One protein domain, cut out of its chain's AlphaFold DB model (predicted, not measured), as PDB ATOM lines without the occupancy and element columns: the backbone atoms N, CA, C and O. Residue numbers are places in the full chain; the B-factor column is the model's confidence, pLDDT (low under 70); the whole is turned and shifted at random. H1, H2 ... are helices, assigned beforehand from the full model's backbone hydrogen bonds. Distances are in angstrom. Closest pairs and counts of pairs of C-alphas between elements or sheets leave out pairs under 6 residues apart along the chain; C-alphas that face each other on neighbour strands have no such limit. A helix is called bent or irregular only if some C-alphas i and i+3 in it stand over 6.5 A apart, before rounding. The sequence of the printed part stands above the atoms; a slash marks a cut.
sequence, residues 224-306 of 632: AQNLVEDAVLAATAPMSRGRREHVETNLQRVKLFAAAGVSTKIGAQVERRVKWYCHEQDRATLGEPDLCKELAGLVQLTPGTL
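What this domain is: This is residues 224 to 306 of the 632 residues of an uncharacterized protein of Massilia yuzhufengensis (UniProt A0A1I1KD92). Picture a small bundle of four helices lying roughly side by side, in the order H1, H2, H4, H3 round its long axis. H1 and H2 form a close helical hairpin, while H3 packs on H1 and H4 packs on H2; the bundle is less well closed between H3 and H4, and residues 299 to 306 run from the end of H4 towards the H3 side. The printed part has 83 residues with four named helices, H1, H2, H3 and H4 in chain order, and no named strand. The class is all helix. The whole is compact, with a radius of gyration of the C-alphas of 11.9 A and spans of 36 by 27 by 19 A.

How they stand to each other: Begin with H1, residues 227 to 235, and H2, residues 243 to 259: they touch, run opposite ways at a shallow tilt of 14 degrees and form a helical hairpin. Their closest C-alphas are those of Ala 235 and Val 247, 4.6 A apart. Go on to H3, residues 268 to 280, which touches H1 with residues 270 to 274 alone. The closest C-alphas there are those of Leu 233 and Val 270, 6.5 A apart, and the two helices run the same way at a shallow tilt of 23 degrees. H2 and H3 are apart. Then look at H4, residues 289 to 298, which touches H2 at a shallow tilt of 14 degrees, the same way. Their closest C-alphas, those of Lys 255 and Leu 298, are 6.7 A apart. H4 is close but not clearly touching to H3, with the closest C-alphas, those of Cys 278 and Cys 292, 6.1 A apart. H4 is also close but not clearly touching to H1, with the closest C-alphas, those of Val 232 and Leu 295, 8.0 A apart. The helix packing is mostly aligned: the three touching pairs are each at a shallow tilt. In H1, H2 and H3 every O i to N i+4 pair is within hydrogen-bond range; in H4 5 of 6 are.

Where its parts are: Find C-alpha 227 at (96.872, 73.644, 101.985); from there H1 runs 12.3 A to C-alpha 235. H2 starts at C-alpha 243, (92.697, 83.208, 84.590), and covers 24.2 A to C-alpha 259. H3 runs 17.3 A from C-alpha 268 to C-alpha 280. H4 runs 15.1 A from C-alpha 289 to C-alpha 298 at (93.495, 86.149, 103.883). It is neither bent nor irregular, but only just: C-alphas 289 and 292 are 6.0 A apart.

The domain as a whole: The two C-alphas farthest apart are those of Gly 261 and Ala 284, 36.5 A. The printed part has no cut, and the three links, H1 to H2, H2 to H3 and H3 to H4, are short. The mean pLDDT of the printed part is 82.9; look for values under 70 at residues 239 to 242 and 280 to 289.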
ATOM      1  N   ALA A 224     104.975  74.741  98.844       89.56
ATOM      2  CA  ALA A 224     103.922  74.867  99.845       89.56
ATOM      3  C   ALA A 224     104.182  73.980 101.066       89.56
ATOM      4  O   ALA A 224     104.523  72.806 100.932       89.56
ATOM      5  N   GLN A 225     103.945  74.529 102.252       91.06
ATOM      6  CA  GLN A 225     104.036  73.816 103.527       91.06
ATOM      7  C   GLN A 225     102.674  73.330 104.038       91.06
ATOM      8  O   GLN A 225     102.611  72.451 104.896       91.06
ATOM      9  N   ASN A 226     101.578  73.903 103.535       93.25
ATOM     10  CA  ASN A 226     100.211  73.585 103.937       93.25
ATOM     11  C   ASN A 226      99.209  73.846 102.784       93.25
ATOM     12  O   ASN A 226      99.571  74.356 101.723       93.25
ATOM     13  N   LEU A 227      97.936  73.488 102.991       94.69
ATOM     14  CA  LEU A 227      96.872  73.644 101.985       94.69
ATOM     15  C   LEU A 227      96.568  75.108 101.614       94.69
ATOM     16  O   LEU A 227      96.172  75.365 100.478       94.69
ATOM     17  N   VAL A 228      96.761  76.062 102.534       96.12
ATOM     18  CA  VAL A 228      96.599  77.498 102.244       96.12
ATOM     19  C   VAL A 228      97.686  77.953 101.274       96.12
ATOM     20  O   VAL A 228      97.374  78.549 100.247       96.12
ATOM     21  N   GLU A 229      98.944  77.609 101.543       94.50
ATOM     22  CA  GLU A 229     100.066  77.929 100.659       94.50
ATOM     23  C   GLU A 229      99.919  77.314  99.259       94.50
ATOM     24  O   GLU A 229     100.182  77.989  98.265       94.50
ATOM     25  N   ASP A 230      99.456  76.063  99.162       94.25
ATOM     26  CA  ASP A 230      99.194  75.391  97.881       94.25
ATOM     27  C   ASP A 230      98.129  76.130  97.058       94.25
ATOM     28  O   ASP A 230      98.319  76.389  95.866       94.25
ATOM     29  N   ALA A 231      97.038  76.550  97.707       94.50
ATOM     30  CA  ALA A 231      95.987  77.335  97.068       94.50
ATOM     31  C   ALA A 231      96.476  78.735  96.647       94.50
ATOM     32  O   ALA A 231      96.133  79.191  95.556       94.50
ATOM     33  N   VAL A 232      97.326  79.394  97.443       93.75
ATOM     34  CA  VAL A 232      97.943  80.687  97.082       93.75
ATOM     35  C   VAL A 232      98.881  80.553  95.883       93.75
ATOM     36  O   VAL A 232      98.847  81.384  94.970       93.75
ATOM     37  N   LEU A 233      99.700  79.502  95.833       92.25
ATOM     38  CA  LEU A 233     100.562  79.228  94.681       92.25
ATOM     39  C   LEU A 233      99.751  78.989  93.406       92.25
ATOM     40  O   LEU A 233     100.136  79.473  92.342       92.25
ATOM     41  N   ALA A 234      98.632  78.269  93.508       90.69
ATOM     42  CA  ALA A 234      97.728  78.052  92.386       90.69
ATOM     43  C   ALA A 234      97.059  79.363  91.931       90.69
ATOM     44  O   ALA A 234      97.053  79.656  90.737       90.69
ATOM     45  N   ALA A 235      96.586  80.194  92.870       90.06
ATOM     46  CA  ALA A 235      95.999  81.505  92.573       90.06
ATOM     47  C   ALA A 235      96.994  82.472  91.900       90.06
ATOM     48  O   ALA A 235      96.595  83.313  91.105       90.06
ATOM     49  N   THR A 236      98.293  82.334  92.177       89.19
ATOM     50  CA  THR A 236      99.362  83.192  91.624       89.19
ATOM     51  C   THR A 236     100.123  82.550  90.454       89.19
ATOM     52  O   THR A 236     101.178  83.036  90.026       89.19
ATOM     53  N   ALA A 237      99.625  81.435  89.908       86.88
ATOM     54  CA  ALA A 237     100.255  80.754  88.783       86.88
ATOM     55  C   ALA A 237     100.038  81.518  87.453       86.88
ATOM     56  O   ALA A 237      98.930  81.972  87.160       86.88
ATOM     57  N   PRO A 238     101.060  81.631  86.583       73.31
ATOM     58  CA  PRO A 238     100.940  82.310  85.303       73.31
ATOM     59  C   PRO A 238     100.209  81.388  84.317       73.31
ATOM     60  O   PRO A 238     100.831  80.556  83.660       73.31
ATOM     61  N   MET A 239      98.880  81.498  84.227       67.31
ATOM     62  CA  MET A 239      98.062  80.703  83.296       67.31
ATOM     63  C   MET A 239      97.583  81.512  82.085       67.31
ATOM     64  O   MET A 239      97.314  82.710  82.186       67.31
ATOM     65  N   SER A 240      97.491  80.862  80.921       46.59
ATOM     66  CA  SER A 240      97.311  81.501  79.609       46.59
ATOM     67  C   SER A 240      95.860  81.625  79.107       46.59
ATOM     68  O   SER A 240      95.656  82.344  78.135       46.59
ATOM     69  N   ARG A 241      94.842  81.026  79.750       49.19
ATOM     70  CA  ARG A 241      93.398  81.253  79.479       49.19
ATOM     71  C   ARG A 241      92.553  80.951  80.728       49.19
ATOM     72  O   ARG A 241      92.961  80.116  81.524       49.19
ATOM     73  N   GLY A 242      91.403  81.619  80.900       64.06
ATOM     74  CA  GLY A 242      90.475  81.384  82.029       64.06
ATOM     75  C   GLY A 242      90.990  81.858  83.398       64.06
ATOM     76  O   GLY A 242      90.597  81.330  84.434       64.06
ATOM     77  N   ARG A 243      91.912  82.830  83.405       72.62
ATOM     78  CA  ARG A 243      92.697  83.208  84.590       72.62
ATOM     79  C   ARG A 243      91.833  83.673  85.769       72.62
ATOM     80  O   ARG A 243      92.102  83.239  86.879       72.62
ATOM     81  N   ARG A 244      90.791  84.473  85.528       81.06
ATOM     82  CA  ARG A 244      89.925  85.024  86.584       81.06
ATOM     83  C   ARG A 244      89.174  83.949  87.369       81.06
ATOM     84  O   ARG A 244      89.272  83.906  88.585       81.06
ATOM     85  N   GLU A 245      88.495  83.037  86.677       82.94
ATOM     86  CA  GLU A 245      87.775  81.929  87.324       82.94
ATOM     87  C   GLU A 245      88.738  81.027  88.107       82.94
ATOM     88  O   GLU A 245      88.447  80.619  89.230       82.94
ATOM     89  N   HIS A 246      89.926  80.759  87.552       84.81
ATOM     90  CA  HIS A 246      90.957  79.982  88.239       84.81
ATOM     91  C   HIS A 246      91.455  80.674  89.516       84.81
ATOM     92  O   HIS A 246      91.607  80.027  90.555       84.81
ATOM     93  N   VAL A 247      91.710  81.979  89.441       87.50
ATOM     94  CA  VAL A 247      92.102  82.820  90.575       87.50
ATOM     95  C   VAL A 247      91.018  82.797  91.649       87.50
ATOM     96  O   VAL A 247      91.302  82.444  92.791       87.50
ATOM     97  N   GLU A 248      89.773  83.093  91.279       89.44
ATOM     98  CA  GLU A 248      88.636  83.155  92.198       89.44
ATOM     99  C   GLU A 248      88.383  81.802  92.875       89.44
ATOM    100  O   GLU A 248      88.240  81.721  94.095       89.44
ATOM    101  N   THR A 249      88.430  80.716  92.102       90.19
ATOM    102  CA  THR A 249      88.311  79.341  92.605       90.19
ATOM    103  C   THR A 249      89.363  79.054  93.678       90.19
ATOM    104  O   THR A 249      89.044  78.521  94.742       90.19
ATOM    105  N   ASN A 250      90.625  79.423  93.442       92.62
ATOM    106  CA  ASN A 250      91.687  79.183  94.416       92.62
ATOM    107  C   ASN A 250      91.637  80.151  95.606       92.62
ATOM    108  O   ASN A 250      91.936  79.729  96.720       92.62
ATOM    109  N   LEU A 251      91.177  81.391  95.434       92.94
ATOM    110  CA  LEU A 251      90.896  82.297  96.553       92.94
ATOM    111  C   LEU A 251      89.808  81.747  97.477       92.94
ATOM    112  O   LEU A 251      89.946  81.780  98.701       92.94
ATOM    113  N   GLN A 252      88.747  81.175  96.908       94.56
ATOM    114  CA  GLN A 252      87.717  80.492  97.688       94.56
ATOM    115  C   GLN A 252      88.295  79.299  98.464       94.56
ATOM    116  O   GLN A 252      87.904  79.080  99.610       94.56
ATOM    117  N   ARG A 253      89.270  78.567  97.904       95.50
ATOM    118  CA  ARG A 253      89.995  77.519  98.648       95.50
ATOM    119  C   ARG A 253      90.835  78.091  99.785       95.50
ATOM    120  O   ARG A 253      90.804  77.525 100.871       95.50
ATOM    121  N   VAL A 254      91.546  79.201  99.570       95.44
ATOM    122  CA  VAL A 254      92.304  79.880 100.637       95.44
ATOM    123  C   VAL A 254      91.374  80.225 101.801       95.44
ATOM    124  O   VAL A 254      91.650  79.832 102.933       95.44
ATOM    125  N   LYS A 255      90.232  80.868 101.517       96.06
ATOM    126  CA  LYS A 255      89.196  81.188 102.518       96.06
ATOM    127  C   LYS A 255      88.708  79.943 103.248       96.06
ATOM    128  O   LYS A 255      88.641  79.929 104.472       96.06
ATOM    129  N   LEU A 256      88.384  78.896 102.494       96.31
ATOM    130  CA  LEU A 256      87.875  77.642 103.030       96.31
ATOM    131  C   LEU A 256      88.886  76.962 103.964       96.31
ATOM    132  O   LEU A 256      88.516  76.531 105.052       96.31
ATOM    133  N   PHE A 257      90.154  76.870 103.562       96.38
ATOM    134  CA  PHE A 257      91.195  76.235 104.368       96.38
ATOM    135  C   PHE A 257      91.554  77.062 105.603       96.38
ATOM    136  O   PHE A 257      91.699  76.490 106.683       96.38
ATOM    137  N   ALA A 258      91.617  78.390 105.476       94.19
ATOM    138  CA  ALA A 258      91.802  79.286 106.613       94.19
ATOM    139  C   ALA A 258      90.655  79.144 107.630       94.19
ATOM    140  O   ALA A 258      90.904  78.972 108.821       94.19
ATOM    141  N   ALA A 259      89.400  79.121 107.161       95.00
ATOM    142  CA  ALA A 259      88.226  78.910 108.012       95.00
ATOM    143  C   ALA A 259      88.212  77.526 108.686       95.00
ATOM    144  O   ALA A 259      87.678  77.378 109.781       95.00
ATOM    145  N   ALA A 260      88.829  76.522 108.060       94.88
ATOM    146  CA  ALA A 260      88.993  75.184 108.619       94.88
ATOM    147  C   ALA A 260      90.220  75.043 109.548       94.88
ATOM    148  O   ALA A 260      90.568  73.930 109.942       94.88
ATOM    149  N   GLY A 261      90.886  76.150 109.902       94.25
ATOM    150  CA  GLY A 261      91.990  76.177 110.866       94.25
ATOM    151  C   GLY A 261      93.368  75.836 110.290       94.25
ATOM    152  O   GLY A 261      94.307  75.607 111.053       94.25
ATOM    153  N   VAL A 262      93.531  75.796 108.963       94.12
ATOM    154  CA  VAL A 262      94.859  75.665 108.343       94.12
ATOM    155  C   VAL A 262      95.637  76.964 108.543       94.12
ATOM    156  O   VAL A 262      95.092  78.053 108.373       94.12
ATOM    157  N   SER A 263      96.921  76.853 108.892       92.94
ATOM    158  CA  SER A 263      97.773  78.023 109.116       92.94
ATOM    159  C   SER A 263      97.790  78.949 107.898       92.94
ATOM    160  O   SER A 263      98.057  78.516 106.779       92.94
ATOM    161  N   THR A 264      97.543  80.235 108.139       90.81
ATOM    162  CA  THR A 264      97.622  81.304 107.134       90.81
ATOM    163  C   THR A 264      99.001  81.959 107.075       90.81
ATOM    164  O   THR A 264      99.208  82.886 106.290       90.81
ATOM    165  N   LYS A 265      99.949  81.492 107.896       89.88
ATOM    166  CA  LYS A 265     101.351  81.892 107.817       89.88
ATOM    167  C   LYS A 265     101.958  81.285 106.562       89.88
ATOM    168  O   LYS A 265     101.886  80.071 106.376       89.88
ATOM    169  N   ILE A 266     102.554  82.136 105.738       89.44
ATOM    170  CA  ILE A 266     103.138  81.737 104.463       89.44
ATOM    171  C   ILE A 266     104.664  81.740 104.545       89.44
ATOM    172  O   ILE A 266     105.279  82.677 105.046       89.44
ATOM    173  N   GLY A 267     105.287  80.675 104.049       89.00
ATOM    174  CA  GLY A 267     106.729  80.543 103.939       89.00
ATOM    175  C   GLY A 267     107.336  81.490 102.900       89.00
ATOM    176  O   GLY A 267     106.735  81.823 101.878       89.00
ATOM    177  N   ALA A 268     108.604  81.850 103.112       88.19
ATOM    178  CA  ALA A 268     109.322  82.828 102.290       88.19
ATOM    179  C   ALA A 268     109.340  82.508 100.779       88.19
ATOM    180  O   ALA A 268     109.477  83.410  99.955       88.19
ATOM    181  N   GLN A 269     109.241  81.232 100.382       85.94
ATOM    182  CA  GLN A 269     109.205  80.857  98.963       85.94
ATOM    183  C   GLN A 269     107.887  81.256  98.288       85.94
ATOM    184  O   GLN A 269     107.906  81.838  97.203       85.94
ATOM    185  N   VAL A 270     106.760  80.972  98.938       89.81
ATOM    186  CA  VAL A 270     105.423  81.331  98.456       89.81
ATOM    187  C   VAL A 270     105.229  82.843  98.536       89.81
ATOM    188  O   VAL A 270     104.719  83.449  97.598       89.81
ATOM    189  N   GLU A 271     105.749  83.479  99.582       90.31
ATOM    190  CA  GLU A 271     105.749  84.934  99.712       90.31
ATOM    191  C   GLU A 271     106.483  85.632  98.555       90.31
ATOM    192  O   GLU A 271     105.951  86.569  97.961       90.31
ATOM    193  N   ARG A 272     107.661  85.134  98.147       88.12
ATOM    194  CA  ARG A 272     108.352  85.637  96.945       88.12
ATOM    195  C   ARG A 272     107.507  85.491  95.682       88.12
ATOM    196  O   ARG A 272     107.605  86.337  94.797       88.12
ATOM    197  N   ARG A 273     106.692  84.437  95.581       86.62
ATOM    198  CA  ARG A 273     105.800  84.224  94.436       86.62
ATOM    199  C   ARG A 273     104.643  85.217  94.425       86.62
ATOM    200  O   ARG A 273     104.381  85.788  93.373       86.62
ATOM    201  N   VAL A 274     104.015  85.454  95.578       88.31
ATOM    202  CA  VAL A 274     102.990  86.497  95.757       88.31
ATOM    203  C   VAL A 274     103.573  87.865  95.416       88.31
ATOM    204  O   VAL A 274     102.983  88.599  94.630       88.31
ATOM    205  N   LYS A 275     104.774  88.171  95.923       86.56
ATOM    206  CA  LYS A 275     105.506  89.401  95.611       86.56
ATOM    207  C   LYS A 275     105.717  89.544  94.101       86.56
ATOM    208  O   LYS A 275     105.279  90.525  93.515       86.56
ATOM    209  N   TRP A 276     106.324  88.552  93.452       85.00
ATOM    210  CA  TRP A 276     106.528  88.568  92.000       85.00
ATOM    211  C   TRP A 276     105.213  88.762  91.233       85.00
ATOM    212  O   TRP A 276     105.146  89.589  90.332       85.00
ATOM    213  N   TYR A 277     104.147  88.060  91.623       84.19
ATOM    214  CA  TYR A 277     102.838  88.195  90.986       84.19
ATOM    215  C   TYR A 277     102.274  89.617  91.125       84.19
ATOM    216  O   TYR A 277     101.816  90.190  90.141       84.19
ATOM    217  N   CYS A 278     102.343  90.204  92.322       83.56
ATOM    218  CA  CYS A 278     101.782  91.524  92.607       83.56
ATOM    219  C   CYS A 278     102.633  92.700  92.091       83.56
ATOM    220  O   CYS A 278     102.090  93.792  91.933       83.56
ATOM    221  N   HIS A 279     103.934  92.503  91.825       80.06
ATOM    222  CA  HIS A 279     104.842  93.570  91.359       80.06
ATOM    223  C   HIS A 279     105.242  93.470  89.886       80.06
ATOM    224  O   HIS A 279     105.434  94.501  89.251       80.06
ATOM    225  N   GLU A 280     105.412  92.260  89.351       69.31
ATOM    226  CA  GLU A 280     106.079  92.034  88.059       69.31
ATOM    227  C   GLU A 280     105.099  91.793  86.902       69.31
ATOM    228  O   GLU A 280     105.466  91.939  85.736       69.31
ATOM    229  N   GLN A 281     103.835  91.450  87.189       59.12
ATOM    230  CA  GLN A 281     102.786  91.519  86.173       59.12
ATOM    231  C   GLN A 281     102.364  92.973  85.993       59.12
ATOM    232  O   GLN A 281     101.570  93.516  86.755       59.12
ATOM    233  N   ASP A 282     102.947  93.582  84.969       50.19
ATOM    234  CA  ASP A 282     102.706  94.941  84.513       50.19
ATOM    235  C   ASP A 282     101.224  95.348  84.643       50.19
ATOM    236  O   ASP A 282     100.322  94.702  84.092       50.19
ATOM    237  N   ARG A 283     100.978  96.445  85.374       51.62
ATOM    238  CA  ARG A 283      99.650  96.994  85.723       51.62
ATOM    239  C   ARG A 283      98.732  97.239  84.515       51.62
ATOM    240  O   ARG A 283      97.544  97.485  84.699       51.62
ATOM    241  N   ALA A 284      99.261  97.190  83.295       46.00
ATOM    242  CA  ALA A 284      98.589  97.631  82.083       46.00
ATOM    243  C   ALA A 284      97.847  96.537  81.292       46.00
ATOM    244  O   ALA A 284      97.043  96.885  80.433       46.00
ATOM    245  N   THR A 285      98.063  95.236  81.539       51.75
ATOM    246  CA  THR A 285      97.459  94.186  80.679       51.75
ATOM    247  C   THR A 285      96.518  93.201  81.368       51.75
ATOM    248  O   THR A 285      95.842  92.453  80.662       51.75
ATOM    249  N   LEU A 286      96.435  93.164  82.706       52.91
ATOM    250  CA  LEU A 286      95.765  92.048  83.407       52.91
ATOM    251  C   LEU A 286      94.820  92.416  84.571       52.91
ATOM    252  O   LEU A 286      94.204  91.516  85.127       52.91
ATOM    253  N   GLY A 287      94.642  93.701  84.891       50.16
ATOM    254  CA  GLY A 287      93.383  94.237  85.437       50.16
ATOM    255  C   GLY A 287      92.749  93.627  86.703       50.16
ATOM    256  O   GLY A 287      91.535  93.742  86.828       50.16
ATOM    257  N   GLU A 288      93.485  93.030  87.649       63.03
ATOM    258  CA  GLU A 288      92.899  92.575  88.933       63.03
ATOM    259  C   GLU A 288      93.692  93.052  90.171       63.03
ATOM    260  O   GLU A 288      94.228  92.238  90.925       63.03
ATOM    261  N   PRO A 289      93.772  94.376  90.431       63.09
ATOM    262  CA  PRO A 289      94.342  94.912  91.675       63.09
ATOM    263  C   PRO A 289      93.654  94.372  92.945       63.09
ATOM    264  O   PRO A 289      94.263  94.346  94.017       63.09
ATOM    265  N   ASP A 290      92.418  93.885  92.820       78.62
ATOM    266  CA  ASP A 290      91.637  93.328  93.923       78.62
ATOM    267  C   ASP A 290      92.200  92.002  94.454       78.62
ATOM    268  O   ASP A 290      92.129  91.763  95.657       78.62
ATOM    269  N   LEU A 291      92.856  91.186  93.617       81.75
ATOM    270  CA  LEU A 291      93.416  89.896  94.043       81.75
ATOM    271  C   LEU A 291      94.507  90.067  95.108       81.75
ATOM    272  O   LEU A 291      94.492  89.393  96.137       81.75
ATOM    273  N   CYS A 292      95.469  90.962  94.876       84.56
ATOM    274  CA  CYS A 292      96.564  91.182  95.823       84.56
ATOM    275  C   CYS A 292      96.047  91.758  97.148       84.56
ATOM    276  O   CYS A 292      96.528  91.376  98.213       84.56
ATOM    277  N   LYS A 293      95.026  92.624  97.089       85.81
ATOM    278  CA  LYS A 293      94.341  93.157  98.271       85.81
ATOM    279  C   LYS A 293      93.576  92.068  99.026       85.81
ATOM    280  O   LYS A 293      93.607  92.037 100.252       85.81
ATOM    281  N   GLU A 294      92.915  91.167  98.310       87.75
ATOM    282  CA  GLU A 294      92.179  90.056  98.903       87.75
ATOM    283  C   GLU A 294      93.122  89.045  99.562       87.75
ATOM    284  O   GLU A 294      92.909  88.681 100.716       87.75
ATOM    285  N   LEU A 295      94.218  88.665  98.896       86.38
ATOM    286  CA  LEU A 295      95.255  87.820  99.493       86.38
ATOM    287  C   LEU A 295      95.834  88.454 100.763       86.38
ATOM    288  O   LEU A 295      95.982  87.754 101.761       86.38
ATOM    289  N   ALA A 296      96.078  89.769 100.774       85.81
ATOM    290  CA  ALA A 296      96.544  90.492 101.962       85.81
ATOM    291  C   ALA A 296      95.648  90.282 103.192       85.81
ATOM    292  O   ALA A 296      96.139  90.213 104.314       85.81
ATOM    293  N   GLY A 297      94.331  90.205 102.976       87.75
ATOM    294  CA  GLY A 297      93.352  89.993 104.041       87.75
ATOM    295  C   GLY A 297      93.203  88.531 104.467       87.75
ATOM    296  O   GLY A 297      92.651  88.265 105.530       87.75
ATOM    297  N   LEU A 298      93.672  87.584 103.651       87.44
ATOM    298  CA  LEU A 298      93.495  86.149 103.883       87.44
ATOM    299  C   LEU A 298      94.737  85.464 104.452       87.44
ATOM    300  O   LEU A 298      94.614  84.411 105.080       87.44
ATOM    301  N   VAL A 299      95.926  86.020 104.215       90.25
ATOM    302  CA  VAL A 299      97.196  85.383 104.574       90.25
ATOM    303  C   VAL A 299      98.143  86.340 105.285       90.25
ATOM    304  O   VAL A 299      98.173  87.536 105.008       90.25
ATOM    305  N   GLN A 300      98.933  85.811 106.221       87.75
ATOM    306  CA  GLN A 300      99.926  86.600 106.948       87.75
ATOM    307  C   GLN A 300     101.179  86.746 106.084       87.75
ATOM    308  O   GLN A 300     101.946  85.794 105.925       87.75
ATOM    309  N   LEU A 301     101.368  87.941 105.525       84.44
ATOM    310  CA  LEU A 301     102.547  88.327 104.752       84.44
ATOM    311  C   LEU A 301     103.455  89.229 105.594       84.44
ATOM    312  O   LEU A 301     102.987  89.985 106.446       84.44
ATOM    313  N   THR A 302     104.755  89.176 105.334       85.38
ATOM    314  CA  THR A 302     105.738  90.102 105.898       85.38
ATOM    315  C   THR A 302     105.399  91.536 105.456       85.38
ATOM    316  O   THR A 302     105.055  91.753 104.285       85.38
ATOM    317  N   PRO A 303     105.494  92.542 106.350       83.50
ATOM    318  CA  PRO A 303     105.327  93.943 105.970       83.50
ATOM    319  C   PRO A 303     106.201  94.316 104.762       83.50
ATOM    320  O   PRO A 303     107.364  93.920 104.682       83.50
ATOM    321  N   GLY A 304     105.636  95.052 103.801       73.81
ATOM    322  CA  GLY A 304     106.323  95.433 102.560       73.81
ATOM    323  C   GLY A 304     106.277  94.393 101.428       73.81
ATOM    324  O   GLY A 304     106.744  94.671 100.326       73.81
ATOM    325  N   THR A 305     105.688  93.209 101.634       78.12
ATOM    326  CA  THR A 305     105.530  92.208 100.557       78.12
ATOM    327  C   THR A 305     104.614  92.694  99.434       78.12
ATOM    328  O   THR A 305     104.881  92.434  98.259       78.12
ATOM    329  N   LEU A 306     103.564  93.440  99.781       77.56
ATOM    330  CA  LEU A 306     102.589  93.976  98.829       77.56
ATOM    331  C   LEU A 306     102.815  95.449  98.482       77.56
ATOM    332  O   LEU A 306     102.212  95.944  97.532       77.56
TER     333      LEU A 306